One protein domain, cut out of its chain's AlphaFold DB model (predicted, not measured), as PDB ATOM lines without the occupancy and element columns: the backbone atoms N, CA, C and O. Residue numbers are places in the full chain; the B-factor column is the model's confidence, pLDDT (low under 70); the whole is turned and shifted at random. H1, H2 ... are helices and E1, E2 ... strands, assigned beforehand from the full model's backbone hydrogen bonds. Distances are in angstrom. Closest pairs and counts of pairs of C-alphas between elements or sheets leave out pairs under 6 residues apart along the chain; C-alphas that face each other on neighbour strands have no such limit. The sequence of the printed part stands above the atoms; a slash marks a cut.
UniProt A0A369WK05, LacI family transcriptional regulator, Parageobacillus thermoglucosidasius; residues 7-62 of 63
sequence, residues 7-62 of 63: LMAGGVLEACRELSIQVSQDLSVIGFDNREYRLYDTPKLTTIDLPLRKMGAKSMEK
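AT A GLANCE: This is residues 7 to 62 of the 63 residues of the protein "LacI family transcriptional regulator" of Parageobacillus thermoglucosidasius (UniProt A0A369WK05). What shape do these atoms make? A small body holds a short parallel pair of strands, E1 and E2, with residues 7 to 12 of H1 packed beside E1 and the short H2 looping between the strands; from one end residues 53 to 62, most of H3, stick out as an arm that adds to the length. What is it made of? The printed part has 56 residues, with three named helices and two named strands in the order H1, E1, H2, E2, H3, mostly helix. How compact is it? It is only just loose, close to extended, with a radius of gyration of the C-alphas of 14.8 A and spans of 50 by 18 by 14 A.

IN THESE COORDINATES: Where does the first element run? H1 is residues 7 to 18, 16.9 A long, from C-alpha 7 at (27.650, 38.493, -11.003). What follows? E1 is residues 30 to 32, H2 residues 36 to 40 and E2 residues 46 to 48. Where is the last element? H3 is residues 52 to 60, 12.6 A long, ending at C-alpha 60 at (1.419, 49.615, -13.066).

HOW THE PARTS SIT: How do the strands pair? E1 and E2 are parallel neighbours at 36 degrees, with N 31 and O 46 within hydrogen-bond range at 2.8 A. E1, H2 and E2 form a strand-helix-strand unit, two parallel strands joined through a helix, with a right-handed crossover. What is near H1? The closest C-alphas of H1 and E1 are those of Ala 9 and Gly 31, 5.3 A apart. H1 and H2 are close but not clearly touching, their closest C-alphas being Gly 10 and Arg 38 at 7.4 A; H3 is apart from H1, E1 and H2. How are the helix backbones? Each O i to N i+4 pair is within hydrogen-bond range in H1 and H3; H2 has 0 of 1, but 2 of 2 O i to N i+3 pairs.

THE WHOLE: How large is it? The two C-alphas farthest apart, Ser 20 and Lys 62, are 50.1 A apart. Is it continuous? The printed part has no cut, and the link from H1 to E1, 11 residues, is long. Where is confidence low? Residue 62 is under 70, while the mean pLDDT of the printed part is 94.0.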
ATOM      1  N   LEU A   7      26.312  37.893 -11.062       94.94
ATOM      2  CA  LEU A   7      27.650  38.493 -11.003       94.94
ATOM      3  C   LEU A   7      28.465  37.893  -9.854       94.94
ATOM      4  O   LEU A   7      29.633  37.543 -10.016       94.94
ATOM      5  N   MET A   8      27.831  37.735  -8.692       96.19
ATOM      6  CA  MET A   8      28.414  37.039  -7.550       96.19
ATOM      7  C   MET A   8      28.656  35.567  -7.874       96.19
ATOM      8  O   MET A   8      29.688  35.025  -7.487       96.19
ATOM      9  N   ALA A   9      27.738  34.926  -8.603       96.81
ATOM     10  CA  ALA A   9      27.937  33.556  -9.059       96.81
ATOM     11  C   ALA A   9      29.151  33.436  -9.995       96.81
ATOM     12  O   ALA A   9      29.956  32.529  -9.807       96.81
ATOM     13  N   GLY A  10      29.346  34.371 -10.928       95.75
ATOM     14  CA  GLY A  10      30.534  34.417 -11.787       95.75
ATOM     15  C   GLY A  10      31.838  34.531 -10.991       95.75
ATOM     16  O   GLY A  10      32.771  33.764 -11.216       95.75
ATOM     17  N   GLY A  11      31.882  35.405  -9.979       95.81
ATOM     18  CA  GLY A  11      33.044  35.511  -9.085       95.81
ATOM     19  C   GLY A  11      33.323  34.221  -8.303       95.81
ATOM     20  O   GLY A  11      34.473  33.844  -8.096       95.81
ATOM     21  N   VAL A  12      32.272  33.496  -7.920       96.94
ATOM     22  CA  VAL A  12      32.399  32.170  -7.304       96.94
ATOM     23  C   VAL A  12      32.971  31.148  -8.279       96.94
ATOM     24  O   VAL A  12      33.816  30.350  -7.876       96.94
ATOM     25  N   LEU A  13      32.493  31.122  -9.526       96.62
ATOM     26  CA  LEU A  13      32.998  30.197 -10.543       96.62
ATOM     27  C   LEU A  13      34.492  30.429 -10.784       96.62
ATOM     28  O   LEU A  13      35.254  29.465 -10.846       96.62
ATOM     29  N   GLU A  14      34.915  31.693 -10.816       96.81
ATOM     30  CA  GLU A  14      36.326  32.055 -10.937       96.81
ATOM     31  C   GLU A  14      37.143  31.605  -9.718       96.81
ATOM     32  O   GLU A  14      38.168  30.946  -9.876       96.81
ATOM     33  N   ALA A  15      36.648  31.831  -8.500       97.06
ATOM     34  CA  ALA A  15      37.305  31.331  -7.290       97.06
ATOM     35  C   ALA A  15      37.404  29.792  -7.270       97.06
ATOM     36  O   ALA A  15      38.425  29.233  -6.874       97.06
ATOM     37  N   CYS A  16      36.368  29.080  -7.730       97.25
ATOM     38  CA  CYS A  16      36.413  27.622  -7.864       97.25
ATOM     39  C   CYS A  16      37.500  27.189  -8.854       97.25
ATOM     40  O   CYS A  16      38.233  26.242  -8.573       97.25
ATOM     41  N   ARG A  17      37.643  27.903  -9.979       95.81
ATOM     42  CA  ARG A  17      38.696  27.664 -10.972       95.81
ATOM     43  C   ARG A  17      40.090  27.849 -10.369       95.81
ATOM     44  O   ARG A  17      40.944  26.988 -10.560       95.81
ATOM     45  N   GLU A  18      40.314  28.932  -9.627       97.94
ATOM     46  CA  GLU A  18      41.592  29.218  -8.955       97.94
ATOM     47  C   GLU A  18      41.948  28.168  -7.893       97.94
ATOM     48  O   GLU A  18      43.106  27.771  -7.767       97.94
ATOM     49  N   LEU A  19      40.946  27.674  -7.165       97.62
ATOM     50  CA  LEU A  19      41.113  26.684  -6.099       97.62
ATOM     51  C   LEU A  19      41.050  25.231  -6.590       97.62
ATOM     52  O   LEU A  19      41.104  24.311  -5.777       97.62
ATOM     53  N   SER A  20      40.948  25.006  -7.905       97.06
ATOM     54  CA  SER A  20      40.787  23.675  -8.514       97.06
ATOM     55  C   SER A  20      39.581  22.879  -7.983       97.06
ATOM     56  O   SER A  20      39.612  21.651  -7.938       97.06
ATOM     57  N   ILE A  21      38.506  23.572  -7.598       97.94
ATOM     58  CA  ILE A  21      37.228  22.976  -7.192       97.94
ATOM     59  C   ILE A  21      36.402  22.700  -8.451       97.94
ATOM     60  O   ILE A  21      36.119  23.616  -9.229       97.94
ATOM     61  N   GLN A  22      35.965  21.456  -8.649       97.25
ATOM     62  CA  GLN A  22      35.160  21.102  -9.814       97.25
ATOM     63  C   GLN A  22      33.691  21.456  -9.593       97.25
ATOM     64  O   GLN A  22      32.953  20.804  -8.849       97.25
ATOM     65  N   VAL A  23      33.231  22.493 -10.287       96.50
ATOM     66  CA  VAL A  23      31.825  22.898 -10.247       96.50
ATOM     67  C   VAL A  23      30.946  21.815 -10.883       96.50
ATOM     68  O   VAL A  23      31.254  21.300 -11.954       96.50
ATOM     69  N   SER A  24      29.816  21.513 -10.240       93.00
ATOM     70  CA  SER A  24      28.887  20.390 -10.505       93.00
ATOM     71  C   SER A  24      29.313  19.034  -9.936       93.00
ATOM     72  O   SER A  24      28.445  18.184  -9.753       93.00
ATOM     73  N   GLN A  25      30.595  18.838  -9.613       96.19
ATOM     74  CA  GLN A  25      31.092  17.589  -9.031       96.19
ATOM     75  C   GLN A  25      31.337  17.723  -7.523       96.19
ATOM     76  O   GLN A  25      30.789  16.947  -6.745       96.19
ATOM     77  N   ASP A  26      32.095  18.747  -7.128       97.44
ATOM     78  CA  ASP A  26      32.444  19.047  -5.735       97.44
ATOM     79  C   ASP A  26      31.504  20.104  -5.140       97.44
ATOM     80  O   ASP A  26      31.120  20.046  -3.971       97.44
ATOM     81  N   LEU A  27      31.112  21.085  -5.960       96.19
ATOM     82  CA  LEU A  27      30.249  22.188  -5.548       96.19
ATOM     83  C   LEU A  27      29.291  22.587  -6.669       96.19
ATOM     84  O   LEU A  27      29.698  22.966  -7.761       96.19
ATOM     85  N   SER A  28      27.991  22.573  -6.382       97.06
ATOM     86  CA  SER A  28      26.993  23.175  -7.275       97.06
ATOM     87  C   SER A  28      26.861  24.671  -7.002       97.06
ATOM     88  O   SER A  28      26.776  25.082  -5.840       97.06
ATOM     89  N   VAL A  29      26.791  25.482  -8.055       97.00
ATOM     90  CA  VAL A  29      26.615  26.941  -7.983       97.00
ATOM     91  C   VAL A  29      25.348  27.316  -8.742       97.00
ATOM     92  O   VAL A  29      25.166  26.900  -9.884       97.00
ATOM     93  N   ILE A  30      24.470  28.080  -8.095       96.75
ATOM     94  CA  ILE A  30      23.239  28.599  -8.697       96.75
ATOM     95  C   ILE A  30      23.218  30.117  -8.507       96.75
ATOM     96  O   ILE A  30      23.421  30.604  -7.391       96.75
ATOM     97  N   GLY A  31      22.995  30.841  -9.602       95.56
ATOM     98  CA  GLY A  31      22.813  32.290  -9.640       95.56
ATOM     99  C   GLY A  31      21.354  32.727  -9.478       95.56
ATOM    100  O   GLY A  31      20.451  31.924  -9.224       95.56
ATOM    101  N   PHE A  32      21.127  34.021  -9.645       95.81
ATOM    102  CA  PHE A  32      19.828  34.666  -9.492       95.81
ATOM    103  C   PHE A  32      19.794  35.881 -10.418       95.81
ATOM    104  O   PHE A  32      20.778  36.595 -10.431       95.81
ATOM    105  N   ASP A  33      18.685  36.154 -11.110       93.69
ATOM    106  CA  ASP A  33      18.465  37.282 -12.045       93.69
ATOM    107  C   ASP A  33      18.675  37.030 -13.552       93.69
ATOM    108  O   ASP A  33      18.194  37.839 -14.348       93.69
ATOM    109  N   ASN A  34      19.242  35.885 -13.950       93.00
ATOM    110  CA  ASN A  34      19.303  35.391 -15.337       93.00
ATOM    111  C   ASN A  34      19.740  36.435 -16.377       93.00
ATOM    112  O   ASN A  34      19.096  36.632 -17.413       93.00
ATOM    113  N   ARG A  35      20.852  37.118 -16.115       90.00
ATOM    114  CA  ARG A  35      21.340  38.198 -16.984       90.00
ATOM    115  C   ARG A  35      22.209  37.679 -18.125       90.00
ATOM    116  O   ARG A  35      22.888  36.667 -18.006       90.00
ATOM    117  N   GLU A  36      22.233  38.409 -19.242       87.25
ATOM    118  CA  GLU A  36      22.877  37.959 -20.491       87.25
ATOM    119  C   GLU A  36      24.363  37.603 -20.350       87.25
ATOM    120  O   GLU A  36      24.842  36.695 -21.028       87.25
ATOM    121  N   TYR A  37      25.098  38.270 -19.453       84.62
ATOM    122  CA  TYR A  37      26.528  38.007 -19.279       84.62
ATOM    123  C   TYR A  37      26.822  36.596 -18.762       84.62
ATOM    124  O   TYR A  37      27.902  36.079 -19.039       84.62
ATOM    125  N   ARG A  38      25.859  35.922 -18.116       86.19
ATOM    126  CA  ARG A  38      26.033  34.531 -17.671       86.19
ATOM    127  C   ARG A  38      26.362  33.571 -18.815       86.19
ATOM    128  O   ARG A  38      26.857  32.466 -18.610       86.19
ATOM    129  N   LEU A  39      26.010  33.946 -20.051       85.88
ATOM    130  CA  LEU A  39      26.276  33.144 -21.242       85.88
ATOM    131  C   LEU A  39      27.776  32.997 -21.507       85.88
ATOM    132  O   LEU A  39      28.156  32.086 -22.242       85.88
ATOM    133  N   TYR A  40      28.610  33.844 -20.909       90.00
ATOM    134  CA  TYR A  40      30.064  33.788 -21.022       90.00
ATOM    135  C   TYR A  40      30.729  33.015 -19.875       90.00
ATOM    136  O   TYR A  40      31.914  32.705 -19.974       90.00
ATOM    137  N   ASP A  41      29.975  32.630 -18.842       91.25
ATOM    138  CA  ASP A  41      30.509  31.855 -17.725       91.25
ATOM    139  C   ASP A  41      30.960  30.459 -18.173       91.25
ATOM    140  O   ASP A  41      30.344  29.810 -19.034       91.25
ATOM    141  N   THR A  42      32.049  29.995 -17.561       90.69
ATOM    142  CA  THR A  42      32.569  28.636 -17.720       90.69
ATOM    143  C   THR A  42      32.823  28.025 -16.339       90.69
ATOM    144  O   THR A  42      33.689  28.525 -15.622       90.69
ATOM    145  N   PRO A  43      32.116  26.941 -15.962       92.06
ATOM    146  CA  PRO A  43      31.015  26.292 -16.690       92.06
ATOM    147  C   PRO A  43      29.764  27.182 -16.821       92.06
ATOM    148  O   PRO A  43      29.661  28.216 -16.170       92.06
ATOM    149  N   LYS A  44      28.796  26.772 -17.659       94.19
ATOM    150  CA  LYS A  44      27.541  27.522 -17.842       94.19
ATOM    151  C   LYS A  44      26.789  27.659 -16.520       94.19
ATOM    152  O   LYS A  44      26.473  26.658 -15.877       94.19
ATOM    153  N   LEU A  45      26.448  28.895 -16.163       95.50
ATOM    154  CA  LEU A  45      25.731  29.186 -14.930       95.50
ATOM    155  C   LEU A  45      24.250  28.790 -15.028       95.50
ATOM    156  O   LEU A  45      23.520  29.236 -15.920       95.50
ATOM    157  N   THR A  46      23.807  27.978 -14.067       95.50
ATOM    158  CA  THR A  46      22.386  27.757 -13.772       95.50
ATOM    159  C   THR A  46      21.890  28.888 -12.879       95.50
ATOM    160  O   THR A  46      22.553  29.233 -11.906       95.50
ATOM    161  N   THR A  47      20.733  29.469 -13.186       96.81
ATOM    162  CA  THR A  47      20.237  30.669 -12.499       96.81
ATOM    163  C   THR A  47      18.716  30.731 -12.490       96.81
ATOM    164  O   THR A  47      18.047  30.121 -13.329       96.81
ATOM    165  N   ILE A  48      18.175  31.459 -11.518       96.31
ATOM    166  CA  ILE A  48      16.748  31.736 -11.397       96.31
ATOM    167  C   ILE A  48      16.393  32.940 -12.272       96.31
ATOM    168  O   ILE A  48      16.891  34.046 -12.059       96.31
ATOM    169  N   ASP A  49      15.476  32.729 -13.218       95.25
ATOM    170  CA  ASP A  49      14.913  33.796 -14.041       95.25
ATOM    171  C   ASP A  49      13.883  34.618 -13.262       95.25
ATOM    172  O   ASP A  49      12.880  34.094 -12.768       95.25
ATOM    173  N   LEU A  50      14.129  35.924 -13.160       93.56
ATOM    174  CA  LEU A  50      13.175  36.856 -12.580       93.56
ATOM    175  C   LEU A  50      12.246  37.373 -13.681       93.56
ATOM    176  O   LEU A  50      12.718  37.996 -14.633       93.56
ATOM    177  N   PRO A  51      10.913  37.233 -13.544       94.00
ATOM    178  CA  PRO A  51       9.963  37.710 -14.541       94.00
ATOM    179  C   PRO A  51       9.771  39.234 -14.437       94.00
ATOM    180  O   PRO A  51       8.651  39.723 -14.263       94.00
ATOM    181  N   LEU A  52      10.860  40.000 -14.562       92.38
ATOM    182  CA  LEU A  52      10.924  41.448 -14.344       92.38
ATOM    183  C   LEU A  52       9.894  42.198 -15.190       92.38
ATOM    184  O   LEU A  52       9.276  43.151 -14.720       92.38
ATOM    185  N   ARG A  53       9.633  41.727 -16.418       92.75
ATOM    186  CA  ARG A  53       8.610  42.328 -17.281       92.75
ATOM    187  C   ARG A  53       7.199  42.176 -16.715       92.75
ATOM    188  O   ARG A  53       6.440  43.141 -16.729       92.75
ATOM    189  N   LYS A  54       6.857  40.994 -16.187       95.50
ATOM    190  CA  LYS A  54       5.557  40.747 -15.539       95.50
ATOM    191  C   LYS A  54       5.441  41.534 -14.235       95.50
ATOM    192  O   LYS A  54       4.382  42.080 -13.955       95.50
ATOM    193  N   MET A  55       6.528  41.623 -13.466       94.56
ATOM    194  CA  MET A  55       6.572  42.424 -12.240       94.56
ATOM    195  C   MET A  55       6.322  43.904 -12.534       94.56
ATOM    196  O   MET A  55       5.470  44.507 -11.895       94.56
ATOM    197  N   GLY A  56       6.998  44.464 -13.540       94.88
ATOM    198  CA  GLY A  56       6.788  45.847 -13.968       94.88
ATOM    199  C   GLY A  56       5.355  46.110 -14.435       94.88
ATOM    200  O   GLY A  56       4.756  47.094 -14.014       94.88
ATOM    201  N   ALA A  57       4.777  45.210 -15.241       96.31
ATOM    202  CA  ALA A  57       3.379  45.318 -15.666       96.31
ATOM    203  C   ALA A  57       2.416  45.323 -14.466       96.31
ATOM    204  O   ALA A  57       1.593  46.225 -14.343       96.31
ATOM    205  N   LYS A  58       2.588  44.382 -13.529       96.31
ATOM    206  CA  LYS A  58       1.758  44.273 -12.321       96.31
ATOM    207  C   LYS A  58       1.881  45.485 -11.394       96.31
ATOM    208  O   LYS A  58       0.909  45.858 -10.744       96.31
ATOM    209  N   SER A  59       3.055  46.108 -11.320       95.38
ATOM    210  CA  SER A  59       3.240  47.337 -10.541       95.38
ATOM    211  C   SER A  59       2.423  48.503 -11.099       95.38
ATOM    212  O   SER A  59       1.941  49.308 -10.313       95.38
ATOM    213  N   MET A  60       2.228  48.572 -12.421       95.56
ATOM    214  CA  MET A  60       1.419  49.615 -13.066       95.56
ATOM    215  C   MET A  60      -0.091  49.372 -12.946       95.56
ATOM    216  O   MET A  60      -0.845  50.328 -13.023       95.56
ATOM    217  N   GLU A  61      -0.547  48.132 -12.730       92.38
ATOM    218  CA  GLU A  61      -1.981  47.803 -12.573       92.38
ATOM    219  C   GLU A  61      -2.623  48.403 -11.309       92.38
ATOM    220  O   GLU A  61      -3.846  48.478 -11.215       92.38
ATOM    221  N   LYS A  62      -1.816  48.771 -10.307       64.62
ATOM    222  CA  LYS A  62      -2.276  49.330  -9.023       64.62
ATOM    223  C   LYS A  62      -2.172  50.859  -8.927       64.62
ATOM    224  O   LYS A  62      -2.436  51.390  -7.847       64.62
TER     225      LYS A  62